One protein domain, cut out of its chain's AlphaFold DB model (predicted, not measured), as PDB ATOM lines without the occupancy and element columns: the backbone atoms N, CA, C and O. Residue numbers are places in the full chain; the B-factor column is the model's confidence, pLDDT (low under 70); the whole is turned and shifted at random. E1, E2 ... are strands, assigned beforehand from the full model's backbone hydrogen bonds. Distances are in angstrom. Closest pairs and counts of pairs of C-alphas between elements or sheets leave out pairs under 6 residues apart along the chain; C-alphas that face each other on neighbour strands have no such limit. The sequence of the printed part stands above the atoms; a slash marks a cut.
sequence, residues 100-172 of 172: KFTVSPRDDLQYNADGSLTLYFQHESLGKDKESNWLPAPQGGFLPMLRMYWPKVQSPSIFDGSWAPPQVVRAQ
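This is residues 100 to 172 of the 172 residues of a protein of Pseudomonas guguanensis (UniProt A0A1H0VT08). This domain has little regular structure: it is mostly loops, with one small pair of short parallel strands, E1 and E2, side by side towards one end of its longest axis, and long stretches with no named element, residues 100 to 119 and 137 to 172, before and after the pair. After E2, residues 137 to 172 make a long open loop that runs away from the pair and folds back towards it. The printed part has 73 residues, with no named helix and two named strands, E1 then E2; the class is all strand, though the strands hold only 6 residues. The whole is only just loose, close to compact, with a radius of gyration of the C-alphas of 14.0 A and spans of 39 by 30 by 24 A.

Residues 100 to 119 hold no named element. E1, residues 120 to 122, begins at C-alpha 120 (-8.845, -46.118, 21.897) and is 6.3 A long. E2, residues 134 to 136, is 6.5 A long and ends at C-alpha 136 (-16.044, -42.965, 24.516).

E1 and E2 are parallel neighbours at 21 degrees. C-alphas 120 and 134 face each other at 4.5 A. N 135 and O 120 are within hydrogen-bond range at 2.8 A.

The C-alphas of Gln 139 and Gln 154, the two farthest apart, are 39.1 A apart. The printed part has no cut. The link from E1 to E2, 11 residues, is long. Only residue 172 has a pLDDT under 70.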
ATOM      1  N   LYS A 100     -21.170 -39.943  20.160       87.62
ATOM      2  CA  LYS A 100     -20.284 -40.794  19.355       87.62
ATOM      3  C   LYS A 100     -20.388 -42.246  19.815       87.62
ATOM      4  O   LYS A 100     -19.936 -42.579  20.903       87.62
ATOM      5  N   PHE A 101     -20.962 -43.114  18.983       87.94
ATOM      6  CA  PHE A 101     -21.175 -44.542  19.300       87.94
ATOM      7  C   PHE A 101     -20.400 -45.499  18.392       87.94
ATOM      8  O   PHE A 101     -20.426 -46.711  18.582       87.94
ATOM      9  N   THR A 102     -19.722 -44.956  17.384       90.12
ATOM     10  CA  THR A 102     -18.872 -45.714  16.467       90.12
ATOM     11  C   THR A 102     -17.600 -44.922  16.192       90.12
ATOM     12  O   THR A 102     -17.583 -43.701  16.332       90.12
ATOM     13  N   VAL A 103     -16.543 -45.632  15.810       92.31
ATOM     14  CA  VAL A 103     -15.333 -45.060  15.217       92.31
ATOM     15  C   VAL A 103     -15.092 -45.780  13.895       92.31
ATOM     16  O   VAL A 103     -15.253 -46.999  13.802       92.31
ATOM     17  N   SER A 104     -14.812 -45.025  12.842       92.12
ATOM     18  CA  SER A 104     -14.806 -45.506  11.468       92.12
ATOM     19  C   SER A 104     -13.851 -44.691  10.593       92.12
ATOM     20  O   SER A 104     -13.444 -43.597  10.972       92.12
ATOM     21  N   PRO A 105     -13.540 -45.151   9.368       89.88
ATOM     22  CA  PRO A 105     -12.735 -44.372   8.422       89.88
ATOM     23  C   PRO A 105     -13.316 -42.998   8.040       89.88
ATOM     24  O   PRO A 105     -12.645 -42.231   7.360       89.88
ATOM     25  N   ARG A 106     -14.556 -42.683   8.442       89.94
ATOM     26  CA  ARG A 106     -15.195 -41.375   8.221       89.94
ATOM     27  C   ARG A 106     -14.792 -40.322   9.259       89.94
ATOM     28  O   ARG A 106     -15.127 -39.161   9.077       89.94
ATOM     29  N   ASP A 107     -14.097 -40.724  10.318       91.12
ATOM     30  CA  ASP A 107     -13.787 -39.885  11.479       91.12
ATOM     31  C   ASP A 107     -12.396 -39.219  11.403       91.12
ATOM     32  O   ASP A 107     -11.852 -38.848  12.435       91.12
ATOM     33  N   ASP A 108     -11.813 -39.089  10.203       92.75
ATOM     34  CA  ASP A 108     -10.466 -38.523   9.968       92.75
ATOM     35  C   ASP A 108      -9.375 -39.164  10.854       92.75
ATOM     36  O   ASP A 108      -8.717 -38.537  11.688       92.75
ATOM     37  N   LEU A 109      -9.255 -40.489  10.721       94.81
ATOM     38  CA  LEU A 109      -8.385 -41.304  11.565       94.81
ATOM     39  C   LEU A 109      -6.905 -40.968  11.355       94.81
ATOM     40  O   LEU A 109      -6.415 -40.916  10.227       94.81
ATOM     41  N   GLN A 110      -6.184 -40.835  12.464       94.44
ATOM     42  CA  GLN A 110      -4.742 -40.615  12.485       94.44
ATOM     43  C   GLN A 110      -4.009 -41.958  12.478       94.44
ATOM     44  O   GLN A 110      -4.209 -42.797  13.360       94.44
ATOM     45  N   TYR A 111      -3.148 -42.161  11.486       94.69
ATOM     46  CA  TYR A 111      -2.335 -43.369  11.363       94.69
ATOM     47  C   TYR A 111      -0.961 -43.160  11.998       94.69
ATOM     48  O   TYR A 111      -0.412 -42.057  12.003       94.69
ATOM     49  N   ASN A 112      -0.393 -44.239  12.522       94.06
ATOM     50  CA  ASN A 112       0.967 -44.251  13.036       94.06
ATOM     51  C   ASN A 112       1.976 -44.139  11.876       94.06
ATOM     52  O   ASN A 112       1.650 -44.393  10.715       94.06
ATOM     53  N   ALA A 113       3.232 -43.801  12.186       95.94
ATOM     54  CA  ALA A 113       4.287 -43.640  11.175       95.94
ATOM     55  C   ALA A 113       4.579 -44.924  10.366       95.94
ATOM     56  O   ALA A 113       5.081 -44.847   9.249       95.94
ATOM     57  N   ASP A 114       4.252 -46.096  10.918       95.94
ATOM     58  CA  ASP A 114       4.365 -47.404  10.263       95.94
ATOM     59  C   ASP A 114       3.130 -47.778   9.414       95.94
ATOM     60  O   ASP A 114       3.077 -48.864   8.838       95.94
ATOM     61  N   GLY A 115       2.132 -46.892   9.332       93.19
ATOM     62  CA  GLY A 115       0.876 -47.106   8.616       93.19
ATOM     63  C   GLY A 115      -0.180 -47.897   9.393       93.19
ATOM     64  O   GLY A 115      -1.269 -48.126   8.865       93.19
ATOM     65  N   SER A 116       0.095 -48.312  10.632       93.06
ATOM     66  CA  SER A 116      -0.901 -48.958  11.491       93.06
ATOM     67  C   SER A 116      -1.908 -47.954  12.066       93.06
ATOM     68  O   SER A 116      -1.687 -46.741  12.066       93.06
ATOM     69  N   LEU A 117      -3.036 -48.462  12.566       93.06
ATOM     70  CA  LEU A 117      -4.083 -47.671  13.209       93.06
ATOM     71  C   LEU A 117      -4.262 -48.128  14.658       93.06
ATOM     72  O   LEU A 117      -4.534 -49.302  14.912       93.06
ATOM     73  N   THR A 118      -4.189 -47.181  15.591       93.00
ATOM     74  CA  THR A 118      -4.510 -47.410  17.005       93.00
ATOM     75  C   THR A 118      -5.871 -46.806  17.319       93.00
ATOM     76  O   THR A 118      -6.046 -45.601  17.153       93.00
ATOM     77  N   LEU A 119      -6.813 -47.623  17.798       93.62
ATOM     78  CA  LEU A 119      -8.120 -47.177  18.287       93.62
ATOM     79  C   LEU A 119      -8.170 -47.246  19.813       93.62
ATOM     80  O   LEU A 119      -7.715 -48.226  20.405       93.62
ATOM     81  N   TYR A 120      -8.749 -46.224  20.441       92.75
ATOM     82  CA  TYR A 120      -8.845 -46.118  21.897       92.75
ATOM     83  C   TYR A 120     -10.294 -46.285  22.354       92.75
ATOM     84  O   TYR A 120     -11.182 -45.603  21.849       92.75
ATOM     85  N   PHE A 121     -10.527 -47.147  23.344       91.44
ATOM     86  CA  PHE A 121     -11.849 -47.407  23.926       91.44
ATOM     87  C   PHE A 121     -11.786 -47.172  25.436       91.44
ATOM     88  O   PHE A 121     -11.319 -48.033  26.180       91.44
ATOM     89  N   GLN A 122     -12.191 -45.987  25.891       89.38
ATOM     90  CA  GLN A 122     -12.093 -45.602  27.305       89.38
ATOM     91  C   GLN A 122     -13.039 -44.453  27.660       89.38
ATOM     92  O   GLN A 122     -13.547 -43.775  26.768       89.38
ATOM     93  N   HIS A 123     -13.250 -44.236  28.959       88.25
ATOM     94  CA  HIS A 123     -14.171 -43.221  29.474       88.25
ATOM     95  C   HIS A 123     -13.693 -41.789  29.264       88.25
ATOM     96  O   HIS A 123     -14.442 -40.964  28.750       88.25
ATOM     97  N   GLU A 124     -12.441 -41.516  29.621       88.56
ATOM     98  CA  GLU A 124     -11.864 -40.178  29.525       88.56
ATOM     99  C   GLU A 124     -11.210 -39.951  28.163       88.56
ATOM    100  O   GLU A 124     -10.601 -40.864  27.599       88.56
ATOM    101  N   SER A 125     -11.278 -38.720  27.654       88.56
ATOM    102  CA  SER A 125     -10.538 -38.339  26.449       88.56
ATOM    103  C   SER A 125      -9.029 -38.375  26.706       88.56
ATOM    104  O   SER A 125      -8.557 -37.948  27.759       88.56
ATOM    105  N   LEU A 126      -8.260 -38.844  25.721       85.94
ATOM    106  CA  LEU A 126      -6.791 -38.840  25.766       85.94
ATOM    107  C   LEU A 126      -6.165 -37.515  25.306       85.94
ATOM    108  O   LEU A 126      -4.941 -37.404  25.292       85.94
ATOM    109  N   GLY A 127      -6.984 -36.533  24.923       89.19
ATOM    110  CA  GLY A 127      -6.540 -35.278  24.326       89.19
ATOM    111  C   GLY A 127      -7.082 -35.081  22.912       89.19
ATOM    112  O   GLY A 127      -7.505 -36.026  22.243       89.19
ATOM    113  N   LYS A 128      -7.072 -33.822  22.456       87.12
ATOM    114  CA  LYS A 128      -7.615 -33.421  21.145       87.12
ATOM    115  C   LYS A 128      -6.908 -34.099  19.969       87.12
ATOM    116  O   LYS A 128      -7.518 -34.317  18.932       87.12
ATOM    117  N   ASP A 129      -5.635 -34.438  20.132       88.88
ATOM    118  CA  ASP A 129      -4.802 -35.116  19.136       88.88
ATOM    119  C   ASP A 129      -5.224 -36.571  18.875       88.88
ATOM    120  O   ASP A 129      -4.917 -37.115  17.818       88.88
ATOM    121  N   LYS A 130      -5.949 -37.199  19.809       89.44
ATOM    122  CA  LYS A 130      -6.360 -38.614  19.728       89.44
ATOM    123  C   LYS A 130      -7.867 -38.808  19.593       89.44
ATOM    124  O   LYS A 130      -8.335 -39.944  19.554       89.44
ATOM    125  N   GLU A 131      -8.628 -37.721  19.521       90.12
ATOM    126  CA  GLU A 131     -10.092 -37.746  19.569       90.12
ATOM    127  C   GLU A 131     -10.723 -38.431  18.344       90.12
ATOM    128  O   GLU A 131     -11.721 -39.146  18.484       90.12
ATOM    129  N   SER A 132     -10.115 -38.305  17.157       92.75
ATOM    130  CA  SER A 132     -10.571 -39.008  15.946       92.75
ATOM    131  C   SER A 132     -10.529 -40.528  16.122       92.75
ATOM    132  O   SER A 132     -11.510 -41.218  15.836       92.75
ATOM    133  N   ASN A 133      -9.449 -41.036  16.717       94.44
ATOM    134  CA  ASN A 133      -9.211 -42.457  16.973       94.44
ATOM    135  C   ASN A 133      -9.869 -42.989  18.258       94.44
ATOM    136  O   ASN A 133      -9.795 -44.189  18.539       94.44
ATOM    137  N   TRP A 134     -10.469 -42.120  19.071       93.12
ATOM    138  CA  TRP A 134     -11.055 -42.478  20.360       93.12
ATOM    139  C   TRP A 134     -12.569 -42.663  20.268       93.12
ATOM    140  O   TRP A 134     -13.285 -41.862  19.663       93.12
ATOM    141  N   LEU A 135     -13.066 -43.721  20.902       92.12
ATOM    142  CA  LEU A 135     -14.480 -43.962  21.142       92.12
ATOM    143  C   LEU A 135     -14.745 -43.905  22.657       92.12
ATOM    144  O   LEU A 135     -14.184 -44.729  23.394       92.12
ATOM    145  N   PRO A 136     -15.604 -42.979  23.128       91.62
ATOM    146  CA  PRO A 136     -16.044 -42.965  24.516       91.62
ATOM    147  C   PRO A 136     -16.661 -44.308  24.909       91.62
ATOM    148  O   PRO A 136     -17.600 -44.789  24.275       91.62
ATOM    149  N   ALA A 137     -16.126 -44.905  25.968       89.19
ATOM    150  CA  ALA A 137     -16.605 -46.153  26.544       89.19
ATOM    151  C   ALA A 137     -16.977 -45.940  28.024       89.19
ATOM    152  O   ALA A 137     -16.435 -45.060  28.688       89.19
ATOM    153  N   PRO A 138     -17.911 -46.711  28.586       85.44
ATOM    154  CA  PRO A 138     -18.227 -46.645  30.014       85.44
ATOM    155  C   PRO A 138     -17.050 -47.118  30.879       85.44
ATOM    156  O   PRO A 138     -16.178 -47.849  30.417       85.44
ATOM    157  N   GLN A 139     -17.065 -46.769  32.170       83.81
ATOM    158  CA  GLN A 139     -16.118 -47.328  33.149       83.81
ATOM    159  C   GLN A 139     -16.364 -48.825  33.439       83.81
ATOM    160  O   GLN A 139     -15.478 -49.515  33.939       83.81
ATOM    161  N   GLY A 140     -17.573 -49.321  33.150       81.94
ATOM    162  CA  GLY A 140     -17.959 -50.722  33.323       81.94
ATOM    163  C   GLY A 140     -17.605 -51.618  32.131       81.94
ATOM    164  O   GLY A 140     -16.924 -51.213  31.193       81.94
ATOM    165  N   GLY A 141     -18.104 -52.856  32.159       82.12
ATOM    166  CA  GLY A 141     -17.951 -53.787  31.041       82.12
ATOM    167  C   GLY A 141     -18.674 -53.299  29.783       82.12
ATOM    168  O   GLY A 141     -19.785 -52.779  29.858       82.12
ATOM    169  N   PHE A 142     -18.054 -53.494  28.622       84.75
ATOM    170  CA  PHE A 142     -18.645 -53.224  27.314       84.75
ATOM    171  C   PHE A 142     -18.180 -54.274  26.300       84.75
ATOM    172  O   PHE A 142     -17.172 -54.951  26.503       84.75
ATOM    173  N   LEU A 143     -18.925 -54.405  25.203       83.62
ATOM    174  CA  LEU A 143     -18.599 -55.303  24.099       83.62
ATOM    175  C   LEU A 143     -18.255 -54.469  22.859       83.62
ATOM    176  O   LEU A 143     -19.149 -53.835  22.296       83.62
ATOM    177  N   PRO A 144     -16.988 -54.442  22.411       83.88
ATOM    178  CA  PRO A 144     -16.653 -53.844  21.130       83.88
ATOM    179  C   PRO A 144     -17.153 -54.744  19.993       83.88
ATOM    180  O   PRO A 144     -16.897 -55.948  19.973       83.88
ATOM    181  N   MET A 145     -17.855 -54.155  19.025       86.31
ATOM    182  CA  MET A 145     -18.337 -54.847  17.830       86.31
ATOM    183  C   MET A 145     -17.646 -54.280  16.591       86.31
ATOM    184  O   MET A 145     -17.775 -53.095  16.288       86.31
ATOM    185  N   LEU A 146     -16.952 -55.138  15.841       88.38
ATOM    186  CA  LEU A 146     -16.419 -54.781  14.531       88.38
ATOM    187  C   LEU A 146     -17.471 -55.065  13.456       88.38
ATOM    188  O   LEU A 146     -17.900 -56.205  13.287       88.38
ATOM    189  N   ARG A 147     -17.853 -54.038  12.694       88.81
ATOM    190  CA  ARG A 147     -18.701 -54.188  11.508       88.81
ATOM    191  C   ARG A 147     -17.864 -54.004  10.248       88.81
ATOM    192  O   ARG A 147     -17.287 -52.941  10.036       88.81
ATOM    193  N   MET A 148     -17.830 -55.035   9.409       86.88
ATOM    194  CA  MET A 148     -17.149 -55.014   8.115       86.88
ATOM    195  C   MET A 148     -18.182 -54.906   6.995       86.88
ATOM    196  O   MET A 148     -19.183 -55.619   7.002       86.88
ATOM    197  N   TYR A 149     -17.929 -54.034   6.022       88.62
ATOM    198  CA  TYR A 149     -18.767 -53.886   4.835       88.62
ATOM    199  C   TYR A 149     -18.003 -54.436   3.635       88.62
ATOM    200  O   TYR A 149     -16.928 -53.929   3.329       88.62
ATOM    201  N   TRP A 150     -18.545 -55.468   2.980       89.81
ATOM    202  CA  TRP A 150     -17.921 -56.121   1.819       89.81
ATOM    203  C   TRP A 150     -16.433 -56.478   2.032       89.81
ATOM    204  O   TRP A 150     -15.553 -55.926   1.366       89.81
ATOM    205  N   PRO A 151     -16.111 -57.398   2.964       89.75
ATOM    206  CA  PRO A 151     -14.736 -57.862   3.122       89.75
ATOM    207  C   PRO A 151     -14.193 -58.448   1.809       89.75
ATOM    208  O   PRO A 151     -14.928 -59.067   1.035       89.75
ATOM    209  N   LYS A 152     -12.892 -58.255   1.560       89.56
ATOM    210  CA  LYS A 152     -12.217 -58.787   0.367       89.56
ATOM    211  C   LYS A 152     -12.318 -60.308   0.336       89.56
ATOM    212  O   LYS A 152     -12.163 -60.955   1.368       89.56
ATOM    213  N   VAL A 153     -12.533 -60.869  -0.849       91.81
ATOM    214  CA  VAL A 153     -12.590 -62.327  -1.046       91.81
ATOM    215  C   VAL A 153     -11.193 -62.907  -1.283       91.81
ATOM    216  O   VAL A 153     -10.933 -64.048  -0.929       91.81
ATOM    217  N   GLN A 154     -10.282 -62.119  -1.857       93.25
ATOM    218  CA  GLN A 154      -8.896 -62.524  -2.092       93.25
ATOM    219  C   GLN A 154      -8.060 -62.400  -0.818       93.25
ATOM    220  O   GLN A 154      -8.235 -61.448  -0.056       93.25
ATOM    221  N   SER A 155      -7.112 -63.319  -0.634       91.19
ATOM    222  CA  SER A 155      -6.173 -63.295   0.486       91.19
ATOM    223  C   SER A 155      -5.318 -62.008   0.481       91.19
ATOM    224  O   SER A 155      -4.877 -61.572  -0.588       91.19
ATOM    225  N   PRO A 156      -5.032 -61.408   1.651       91.94
ATOM    226  CA  PRO A 156      -5.498 -61.831   2.966       91.94
ATOM    227  C   PRO A 156      -6.987 -61.489   3.205       91.94
ATOM    228  O   PRO A 156      -7.424 -60.371   2.924       91.94
ATOM    229  N   SER A 157      -7.766 -62.447   3.721       92.00
ATOM    230  CA  SER A 157      -9.224 -62.366   3.871       92.00
ATOM    231  C   SER A 157      -9.719 -62.960   5.193       92.00
ATOM    232  O   SER A 157      -9.102 -63.837   5.792       92.00
ATOM    233  N   ILE A 158     -10.888 -62.493   5.633       93.19
ATOM    234  CA  ILE A 158     -11.633 -63.119   6.729       93.19
ATOM    235  C   ILE A 158     -12.261 -64.459   6.313       93.19
ATOM    236  O   ILE A 158     -12.493 -65.309   7.165       93.19
ATOM    237  N   PHE A 159     -12.536 -64.668   5.018       91.06
ATOM    238  CA  PHE A 159     -13.226 -65.869   4.533       91.06
ATOM    239  C   PHE A 159     -12.333 -67.111   4.510       91.06
ATOM    240  O   PHE A 159     -12.829 -68.216   4.707       91.06
ATOM    241  N   ASP A 160     -11.032 -66.935   4.278       93.44
ATOM    242  CA  ASP A 160     -10.033 -68.011   4.298       93.44
ATOM    243  C   ASP A 160      -9.226 -68.048   5.610       93.44
ATOM    244  O   ASP A 160      -8.340 -68.885   5.771       93.44
ATOM    245  N   GLY A 161      -9.525 -67.141   6.550       91.88
ATOM    246  CA  GLY A 161      -8.859 -67.032   7.849       91.88
ATOM    247  C   GLY A 161      -7.424 -66.497   7.799       91.88
ATOM    248  O   GLY A 161      -6.768 -66.440   8.838       91.88
ATOM    249  N   SER A 162      -6.923 -66.086   6.631       94.50
ATOM    250  CA  SER A 162      -5.581 -65.499   6.496       94.50
ATOM    251  C   SER A 162      -5.482 -64.092   7.097       94.50
ATOM    252  O   SER A 162      -4.381 -63.605   7.359       94.50
ATOM    253  N   TRP A 163      -6.625 -63.451   7.357       93.25
ATOM    254  CA  TRP A 163      -6.733 -62.247   8.168       93.25
ATOM    255  C   TRP A 163      -7.755 -62.432   9.290       93.25
ATOM    256  O   TRP A 163      -8.866 -62.912   9.071       93.25
ATOM    257  N   ALA A 164      -7.398 -61.965  10.483       91.50
ATOM    258  CA  ALA A 164      -8.287 -61.876  11.631       91.50
ATOM    259  C   ALA A 164      -8.214 -60.463  12.231       91.50
ATOM    260  O   ALA A 164      -7.166 -59.813  12.134       91.50
ATOM    261  N   PRO A 165      -9.297 -59.974  12.861       89.69
ATOM    262  CA  PRO A 165      -9.261 -58.686  13.535       89.69
ATOM    263  C   PRO A 165      -8.206 -58.688  14.656       89.69
ATOM    264  O   PRO A 165      -8.082 -59.686  15.373       89.69
ATOM    265  N   PRO A 166      -7.457 -57.582  14.835       89.81
ATOM    266  CA  PRO A 166      -6.507 -57.453  15.931       89.81
ATOM    267  C   PRO A 166      -7.172 -57.644  17.295       89.81
ATOM    268  O   PRO A 166      -8.327 -57.266  17.505       89.81
ATOM    269  N   GLN A 167      -6.421 -58.205  18.240       89.62
ATOM    270  CA  GLN A 167      -6.878 -58.345  19.619       89.62
ATOM    271  C   GLN A 167      -7.029 -56.969  20.277       89.62
ATOM    272  O   GLN A 167      -6.168 -56.100  20.132       89.62
ATOM    273  N   VAL A 168      -8.099 -56.795  21.053       89.56
ATOM    274  CA  VAL A 168      -8.238 -55.638  21.941       89.56
ATOM    275  C   VAL A 168      -7.343 -55.869  23.151       89.56
ATOM    276  O   VAL A 168      -7.521 -56.837  23.890       89.56
ATOM    277  N   VAL A 169      -6.377 -54.976  23.351       91.00
ATOM    278  CA  VAL A 169      -5.430 -55.037  24.467       91.00
ATOM    279  C   VAL A 169      -5.752 -53.960  25.493       91.00
ATOM    280  O   VAL A 169      -6.131 -52.841  25.146       91.00
ATOM    281  N   ARG A 170      -5.597 -54.289  26.779       86.81
ATOM    282  CA  ARG A 170      -5.687 -53.291  27.845       86.81
ATOM    283  C   ARG A 170      -4.443 -52.404  27.779       86.81
ATOM    284  O   ARG A 170      -3.332 -52.925  27.860       86.81
ATOM    285  N   ALA A 171      -4.634 -51.097  27.634       77.31
ATOM    286  CA  ALA A 171      -3.547 -50.138  27.794       77.31
ATOM    287  C   ALA A 171      -3.042 -50.190  29.249       77.31
ATOM    288  O   ALA A 171      -3.855 -50.295  30.173       77.31
ATOM    289  N   GLN A 172      -1.719 -50.204  29.425       57.66
ATOM    290  CA  GLN A 172      -1.066 -50.176  30.738       57.66
ATOM    291  C   GLN A 172      -1.018 -48.760  31.301       57.66
ATOM    292  O   GLN A 172      -0.866 -47.818  30.490       57.66
TER     293      GLN A 172